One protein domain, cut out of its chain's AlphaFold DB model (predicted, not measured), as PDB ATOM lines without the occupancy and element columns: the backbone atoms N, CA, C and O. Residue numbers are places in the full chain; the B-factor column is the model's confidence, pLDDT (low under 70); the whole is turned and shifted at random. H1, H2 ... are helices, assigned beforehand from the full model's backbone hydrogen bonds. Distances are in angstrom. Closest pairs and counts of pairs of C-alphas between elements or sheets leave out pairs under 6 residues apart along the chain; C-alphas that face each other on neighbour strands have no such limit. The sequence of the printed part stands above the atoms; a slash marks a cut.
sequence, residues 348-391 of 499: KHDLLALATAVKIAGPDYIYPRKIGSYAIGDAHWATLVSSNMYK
ATOM      1  N   LYS A 348     -30.368  16.494 -22.277       94.44
ATOM      2  CA  LYS A 348     -30.689  17.885 -21.876       94.44
ATOM      3  C   LYS A 348     -30.208  18.246 -20.465       94.44
ATOM      4  O   LYS A 348     -29.740  19.357 -20.243       94.44
ATOM      5  N   HIS A 349     -30.318  17.327 -19.507       93.06
ATOM      6  CA  HIS A 349     -29.905  17.587 -18.125       93.06
ATOM      7  C   HIS A 349     -28.381  17.676 -17.959       93.06
ATOM      8  O   HIS A 349     -27.912  18.455 -17.132       93.06
ATOM      9  N   ASP A 350     -27.620  16.918 -18.752       92.38
ATOM     10  CA  ASP A 350     -26.160  16.998 -18.789       92.38
ATOM     11  C   ASP A 350     -25.718  18.330 -19.407       92.38
ATOM     12  O   ASP A 350     -24.845  19.012 -18.870       92.38
ATOM     13  N   LEU A 351     -26.380  18.746 -20.495       93.75
ATOM     14  CA  LEU A 351     -26.112  20.026 -21.143       93.75
ATOM     15  C   LEU A 351     -26.462  21.209 -20.229       93.75
ATOM     16  O   LEU A 351     -25.698  22.165 -20.145       93.75
ATOM     17  N   LEU A 352     -27.562  21.120 -19.472       95.50
ATOM     18  CA  LEU A 352     -27.945  22.130 -18.482       95.50
ATOM     19  C   LEU A 352     -26.922  22.231 -17.342       95.50
ATOM     20  O   LEU A 352     -26.574  23.333 -16.914       95.50
ATOM     21  N   ALA A 353     -26.419  21.091 -16.862       94.62
ATOM     22  CA  ALA A 353     -25.360  21.049 -15.861       94.62
ATOM     23  C   ALA A 353     -24.078  21.720 -16.371       94.62
ATOM     24  O   ALA A 353     -23.444  22.502 -15.659       94.62
ATOM     25  N   LEU A 354     -23.731  21.459 -17.631       94.75
ATOM     26  CA  LEU A 354     -22.588  22.072 -18.284       94.75
ATOM     27  C   LEU A 354     -22.774  23.585 -18.482       94.75
ATOM     28  O   LEU A 354     -21.902  24.365 -18.105       94.75
ATOM     29  N   ALA A 355     -23.928  24.014 -18.990       96.25
ATOM     30  CA  ALA A 355     -24.273  25.422 -19.160       96.25
ATOM     31  C   ALA A 355     -24.273  26.180 -17.824       96.25
ATOM     32  O   ALA A 355     -23.851  27.333 -17.773       96.25
ATOM     33  N   THR A 356     -24.671  25.521 -16.730       96.88
ATOM     34  CA  THR A 356     -24.603  26.084 -15.372       96.88
ATOM     35  C   THR A 356     -23.154  26.318 -14.955       96.88
ATOM     36  O   THR A 356     -22.825  27.405 -14.491       96.88
ATOM     37  N   ALA A 357     -22.262  25.351 -15.185       96.12
ATOM     38  CA  ALA A 357     -20.836  25.531 -14.912       96.12
ATOM     39  C   ALA A 357     -20.211  26.647 -15.764       96.12
ATOM     40  O   ALA A 357     -19.469  27.466 -15.231       96.12
ATOM     41  N   VAL A 358     -20.563  26.738 -17.050       96.75
ATOM     42  CA  VAL A 358     -20.149  27.845 -17.933       96.75
ATOM     43  C   VAL A 358     -20.668  29.191 -17.413       96.75
ATOM     44  O   VAL A 358     -19.940  30.181 -17.417       96.75
ATOM     45  N   LYS A 359     -21.913  29.246 -16.921       97.50
ATOM     46  CA  LYS A 359     -22.521  30.450 -16.333       97.50
ATOM     47  C   LYS A 359     -21.841  30.882 -15.039       97.50
ATOM     48  O   LYS A 359     -21.658  32.080 -14.852       97.50
ATOM     49  N   ILE A 360     -21.455  29.932 -14.186       97.44
ATOM     50  CA  ILE A 360     -20.691  30.202 -12.962       97.44
ATOM     51  C   ILE A 360     -19.296  30.707 -13.315       97.44
ATOM     52  O   ILE A 360     -18.900  31.748 -12.809       97.44
ATOM     53  N   ALA A 361     -18.574  30.008 -14.197       96.69
ATOM     54  CA  ALA A 361     -17.235  30.419 -14.614       96.69
ATOM     55  C   ALA A 361     -17.239  31.804 -15.272       96.69
ATOM     56  O   ALA A 361     -16.351  32.610 -15.026       96.69
ATOM     57  N   GLY A 362     -18.249  32.083 -16.093       95.56
ATOM     58  CA  GLY A 362     -18.323  33.288 -16.905       95.56
ATOM     59  C   GLY A 362     -17.603  33.131 -18.253       95.56
ATOM     60  O   GLY A 362     -16.662  32.344 -18.383       95.56
ATOM     61  N   PRO A 363     -18.040  33.881 -19.280       92.69
ATOM     62  CA  PRO A 363     -17.522  33.753 -20.644       92.69
ATOM     63  C   PRO A 363     -16.036  34.121 -20.759       92.69
ATOM     64  O   PRO A 363     -15.345  33.611 -21.631       92.69
ATOM     65  N   ASP A 364     -15.526  34.946 -19.844       92.75
ATOM     66  CA  ASP A 364     -14.122  35.358 -19.835       92.75
ATOM     67  C   ASP A 364     -13.177  34.262 -19.333       92.75
ATOM     68  O   ASP A 364     -11.963  34.424 -19.449       92.75
ATOM     69  N   TYR A 365     -13.690  33.184 -18.724       94.50
ATOM     70  CA  TYR A 365     -12.877  32.072 -18.217       94.50
ATOM     71  C   TYR A 365     -12.768  30.903 -19.177       94.50
ATOM     72  O   TYR A 365     -11.786  30.173 -19.103       94.50
ATOM     73  N   ILE A 366     -13.766  30.700 -20.032       94.12
ATOM     74  CA  ILE A 366     -13.845  29.515 -20.880       94.12
ATOM     75  C   ILE A 366     -12.925  29.625 -22.105       94.12
ATOM     76  O   ILE A 366     -12.311  30.663 -22.362       94.12
ATOM     77  N   TYR A 367     -12.822  28.526 -22.852       93.94
ATOM     78  CA  TYR A 367     -12.064  28.425 -24.093       93.94
ATOM     79  C   TYR A 367     -12.226  29.694 -24.962       93.94
ATOM     80  O   TYR A 367     -13.359  30.127 -25.192       93.94
ATOM     81  N   PRO A 368     -11.112  30.289 -25.441       92.56
ATOM     82  CA  PRO A 368      -9.752  29.731 -25.458       92.56
ATOM     83  C   PRO A 368      -8.876  30.055 -24.233       92.56
ATOM     84  O   PRO A 368      -7.690  29.717 -24.240       92.56
ATOM     85  N   ARG A 369      -9.403  30.696 -23.177       94.50
ATOM     86  CA  ARG A 369      -8.585  31.062 -22.007       94.50
ATOM     87  C   ARG A 369      -8.078  29.826 -21.267       94.50
ATOM     88  O   ARG A 369      -8.786  28.828 -21.128       94.50
ATOM     89  N   LYS A 370      -6.836  29.914 -20.781       95.06
ATOM     90  CA  LYS A 370      -6.144  28.855 -20.043       95.06
ATOM     91  C   LYS A 370      -6.021  29.161 -18.551       95.06
ATOM     92  O   LYS A 370      -5.962  30.327 -18.165       95.06
ATOM     93  N   ILE A 371      -5.933  28.098 -17.755       95.81
ATOM     94  CA  ILE A 371      -5.373  28.101 -16.396       95.81
ATOM     95  C   ILE A 371      -4.275  27.039 -16.397       95.81
ATOM     96  O   ILE A 371      -4.535  25.884 -16.760       95.81
ATOM     97  N   GLY A 372      -3.046  27.434 -16.071       93.75
ATOM     98  CA  GLY A 372      -1.869  26.614 -16.318       93.75
ATOM     99  C   GLY A 372      -1.701  26.325 -17.812       93.75
ATOM    100  O   GLY A 372      -1.767  27.210 -18.668       93.75
ATOM    101  N   SER A 373      -1.516  25.053 -18.160       92.88
ATOM    102  CA  SER A 373      -1.199  24.651 -19.537       92.88
ATOM    103  C   SER A 373      -2.415  24.469 -20.459       92.88
ATOM    104  O   SER A 373      -2.253  24.353 -21.677       92.88
ATOM    105  N   TYR A 374      -3.633  24.426 -19.916       94.19
ATOM    106  CA  TYR A 374      -4.821  23.958 -20.636       94.19
ATOM    107  C   TYR A 374      -5.918  25.014 -20.710       94.19
ATOM    108  O   TYR A 374      -6.161  25.738 -19.748       94.19
ATOM    109  N   ALA A 375      -6.632  25.042 -21.840       94.56
ATOM    110  CA  ALA A 375      -7.861  25.818 -21.969       94.56
ATOM    111  C   ALA A 375      -8.956  25.280 -21.034       94.56
ATOM    112  O   ALA A 375      -9.062  24.065 -20.844       94.56
ATOM    113  N   ILE A 376      -9.766  26.181 -20.478       94.88
ATOM    114  CA  ILE A 376     -10.921  25.848 -19.641       94.88
ATOM    115  C   ILE A 376     -12.101  25.486 -20.536       94.88
ATOM    116  O   ILE A 376     -12.716  26.343 -21.166       94.88
ATOM    117  N   GLY A 377     -12.435  24.202 -20.578       93.50
ATOM    118  CA  GLY A 377     -13.454  23.700 -21.488       93.50
ATOM    119  C   GLY A 377     -12.919  23.477 -22.901       93.50
ATOM    120  O   GLY A 377     -11.722  23.281 -23.131       93.50
ATOM    121  N   ASP A 378     -13.854  23.463 -23.839       94.19
ATOM    122  CA  ASP A 378     -13.656  23.169 -25.253       94.19
ATOM    123  C   ASP A 378     -14.710  23.922 -26.084       94.19
ATOM    124  O   ASP A 378     -15.466  24.738 -25.544       94.19
ATOM    125  N   ALA A 379     -14.777  23.669 -27.391       94.19
ATOM    126  CA  ALA A 379     -15.732  24.351 -28.259       94.19
ATOM    127  C   ALA A 379     -17.204  24.185 -27.812       94.19
ATOM    128  O   ALA A 379     -17.972  25.133 -27.961       94.19
ATOM    129  N   HIS A 380     -17.606  23.069 -27.180       94.25
ATOM    130  CA  HIS A 380     -18.977  22.929 -26.655       94.25
ATOM    131  C   HIS A 380     -19.265  23.925 -25.524       94.25
ATOM    132  O   HIS A 380     -20.384  24.413 -25.384       94.25
ATOM    133  N   TRP A 381     -18.264  24.246 -24.696       94.56
ATOM    134  CA  TRP A 381     -18.424  25.247 -23.636       94.56
ATOM    135  C   TRP A 381     -18.613  26.642 -24.233       94.56
ATOM    136  O   TRP A 381     -19.457  27.406 -23.761       94.56
ATOM    137  N   ALA A 382     -17.848  26.964 -25.278       93.38
ATOM    138  CA  ALA A 382     -17.918  28.255 -25.952       93.38
ATOM    139  C   ALA A 382     -19.276  28.479 -26.638       93.38
ATOM    140  O   ALA A 382     -19.880  29.543 -26.484       93.38
ATOM    141  N   THR A 383     -19.814  27.465 -27.322       94.25
ATOM    142  CA  THR A 383     -21.110  27.576 -28.019       94.25
ATOM    143  C   THR A 383     -22.291  27.747 -27.060       94.25
ATOM    144  O   THR A 383     -23.276  28.418 -27.395       94.25
ATOM    145  N   LEU A 384     -22.187  27.218 -25.835       95.75
ATOM    146  CA  LEU A 384     -23.213  27.373 -24.806       95.75
ATOM    147  C   LEU A 384     -23.432  28.826 -24.388       95.75
ATOM    148  O   LEU A 384     -24.581  29.187 -24.147       95.75
ATOM    149  N   VAL A 385     -22.400  29.676 -24.359       94.31
ATOM    150  CA  VAL A 385     -22.529  31.095 -23.958       94.31
ATOM    151  C   VAL A 385     -23.538  31.852 -24.822       94.31
ATOM    152  O   VAL A 385     -24.260  32.717 -24.328       94.31
ATOM    153  N   SER A 386     -23.625  31.500 -26.105       92.88
ATOM    154  CA  SER A 386     -24.558  32.129 -27.047       92.88
ATOM    155  C   SER A 386     -25.977  31.544 -27.003       92.88
ATOM    156  O   SER A 386     -26.899  32.151 -27.550       92.88
ATOM    157  N   SER A 387     -26.177  30.404 -26.333       96.62
ATOM    158  CA  SER A 387     -27.460  29.690 -26.297       96.62
ATOM    159  C   SER A 387     -28.477  30.319 -25.340       96.62
ATOM    160  O   SER A 387     -28.126  30.984 -24.360       96.62
ATOM    161  N   ASN A 388     -29.763  30.054 -25.575       97.19
ATOM    162  CA  ASN A 388     -30.815  30.449 -24.639       97.19
ATOM    163  C   ASN A 388     -30.755  29.651 -23.335       97.19
ATOM    164  O   ASN A 388     -31.070  30.205 -22.286       97.19
ATOM    165  N   MET A 389     -30.236  28.420 -23.358       96.62
ATOM    166  CA  MET A 389     -29.973  27.632 -22.155       96.62
ATOM    167  C   MET A 389     -29.105  28.409 -21.164       96.62
ATOM    168  O   MET A 389     -29.478  28.563 -20.008       96.62
ATOM    169  N   TYR A 390     -27.985  28.972 -21.620       96.62
ATOM    170  CA  TYR A 390     -27.115  29.799 -20.780       96.62
ATOM    171  C   TYR A 390     -27.797  31.085 -20.285       96.62
ATOM    172  O   TYR A 390     -27.574  31.528 -19.151       96.62
ATOM    173  N   LYS A 391     -28.612  31.726 -21.130       96.25
ATOM    174  CA  LYS A 391     -29.310  32.976 -20.781       96.25
ATOM    175  C   LYS A 391     -30.394  32.743 -19.726       96.25
ATOM    176  O   LYS A 391     -30.526  33.568 -18.828       96.25
TER     177      LYS A 391
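AT A GLANCE: This is residues 348 to 391 of the 499 residues of the protein "5,10-methenyltetrahydromethanopterin hydrogenase cofactor biosynthesis protein HmdC" of Methanobrevibacter sp (UniProt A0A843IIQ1). A longer helix, H1, has a short helix, H2, crossing it nearly at right angles and a single small turn, H3, packed on it too; between H1 and H2 a long loop reaches out to Gly 372 and folds back. The printed part has 44 residues with three named helices, H1, H2 and H3 in that order, and no named strand. It is all helix and compact, with a radius of gyration of the C-alphas of 10.0 A, yet elongated, spanning 30 by 17 by 16 A.

HOW THE PARTS SIT: H1, residues 348 to 361, touches H2, residues 379 to 385, with residues 354 to 359 alone. Their closest C-alphas, those of Ala 355 and Leu 384, are 6.1 A apart, and their lines are about perpendicular at 77 degrees. H1 also touches H3, residues 388 to 391; the closest C-alphas, of Ala 355 and Tyr 390, are 5.5 A apart. H2 and H3 are close but not clearly touching, the closest C-alphas, of Leu 384 and Tyr 390, being 6.1 A apart. Every O i to N i+4 pair is within hydrogen-bond range in H1, 2 of 3 in H2, and H3 is too short for such a pair.

IN THESE COORDINATES: H1 begins at C-alpha 348 (-30.689, 17.885, -21.876) and is 19.8 A long from first to last C-alpha. H2 is 10.5 A long. H3, 4.9 A long, ends at C-alpha 391 (-29.310, 32.976, -20.781).

THE WHOLE: The C-alphas farthest apart, of Lys 348 and Gly 372, are 30.6 A apart. The H1 to H2 link is long, 17 residues, with residues 370 to 371 and 374 to 375 in a short antiparallel pairing; the H2 to H3 link is tight. The printed part has no cut, and no printed residue is under 70 in pLDDT.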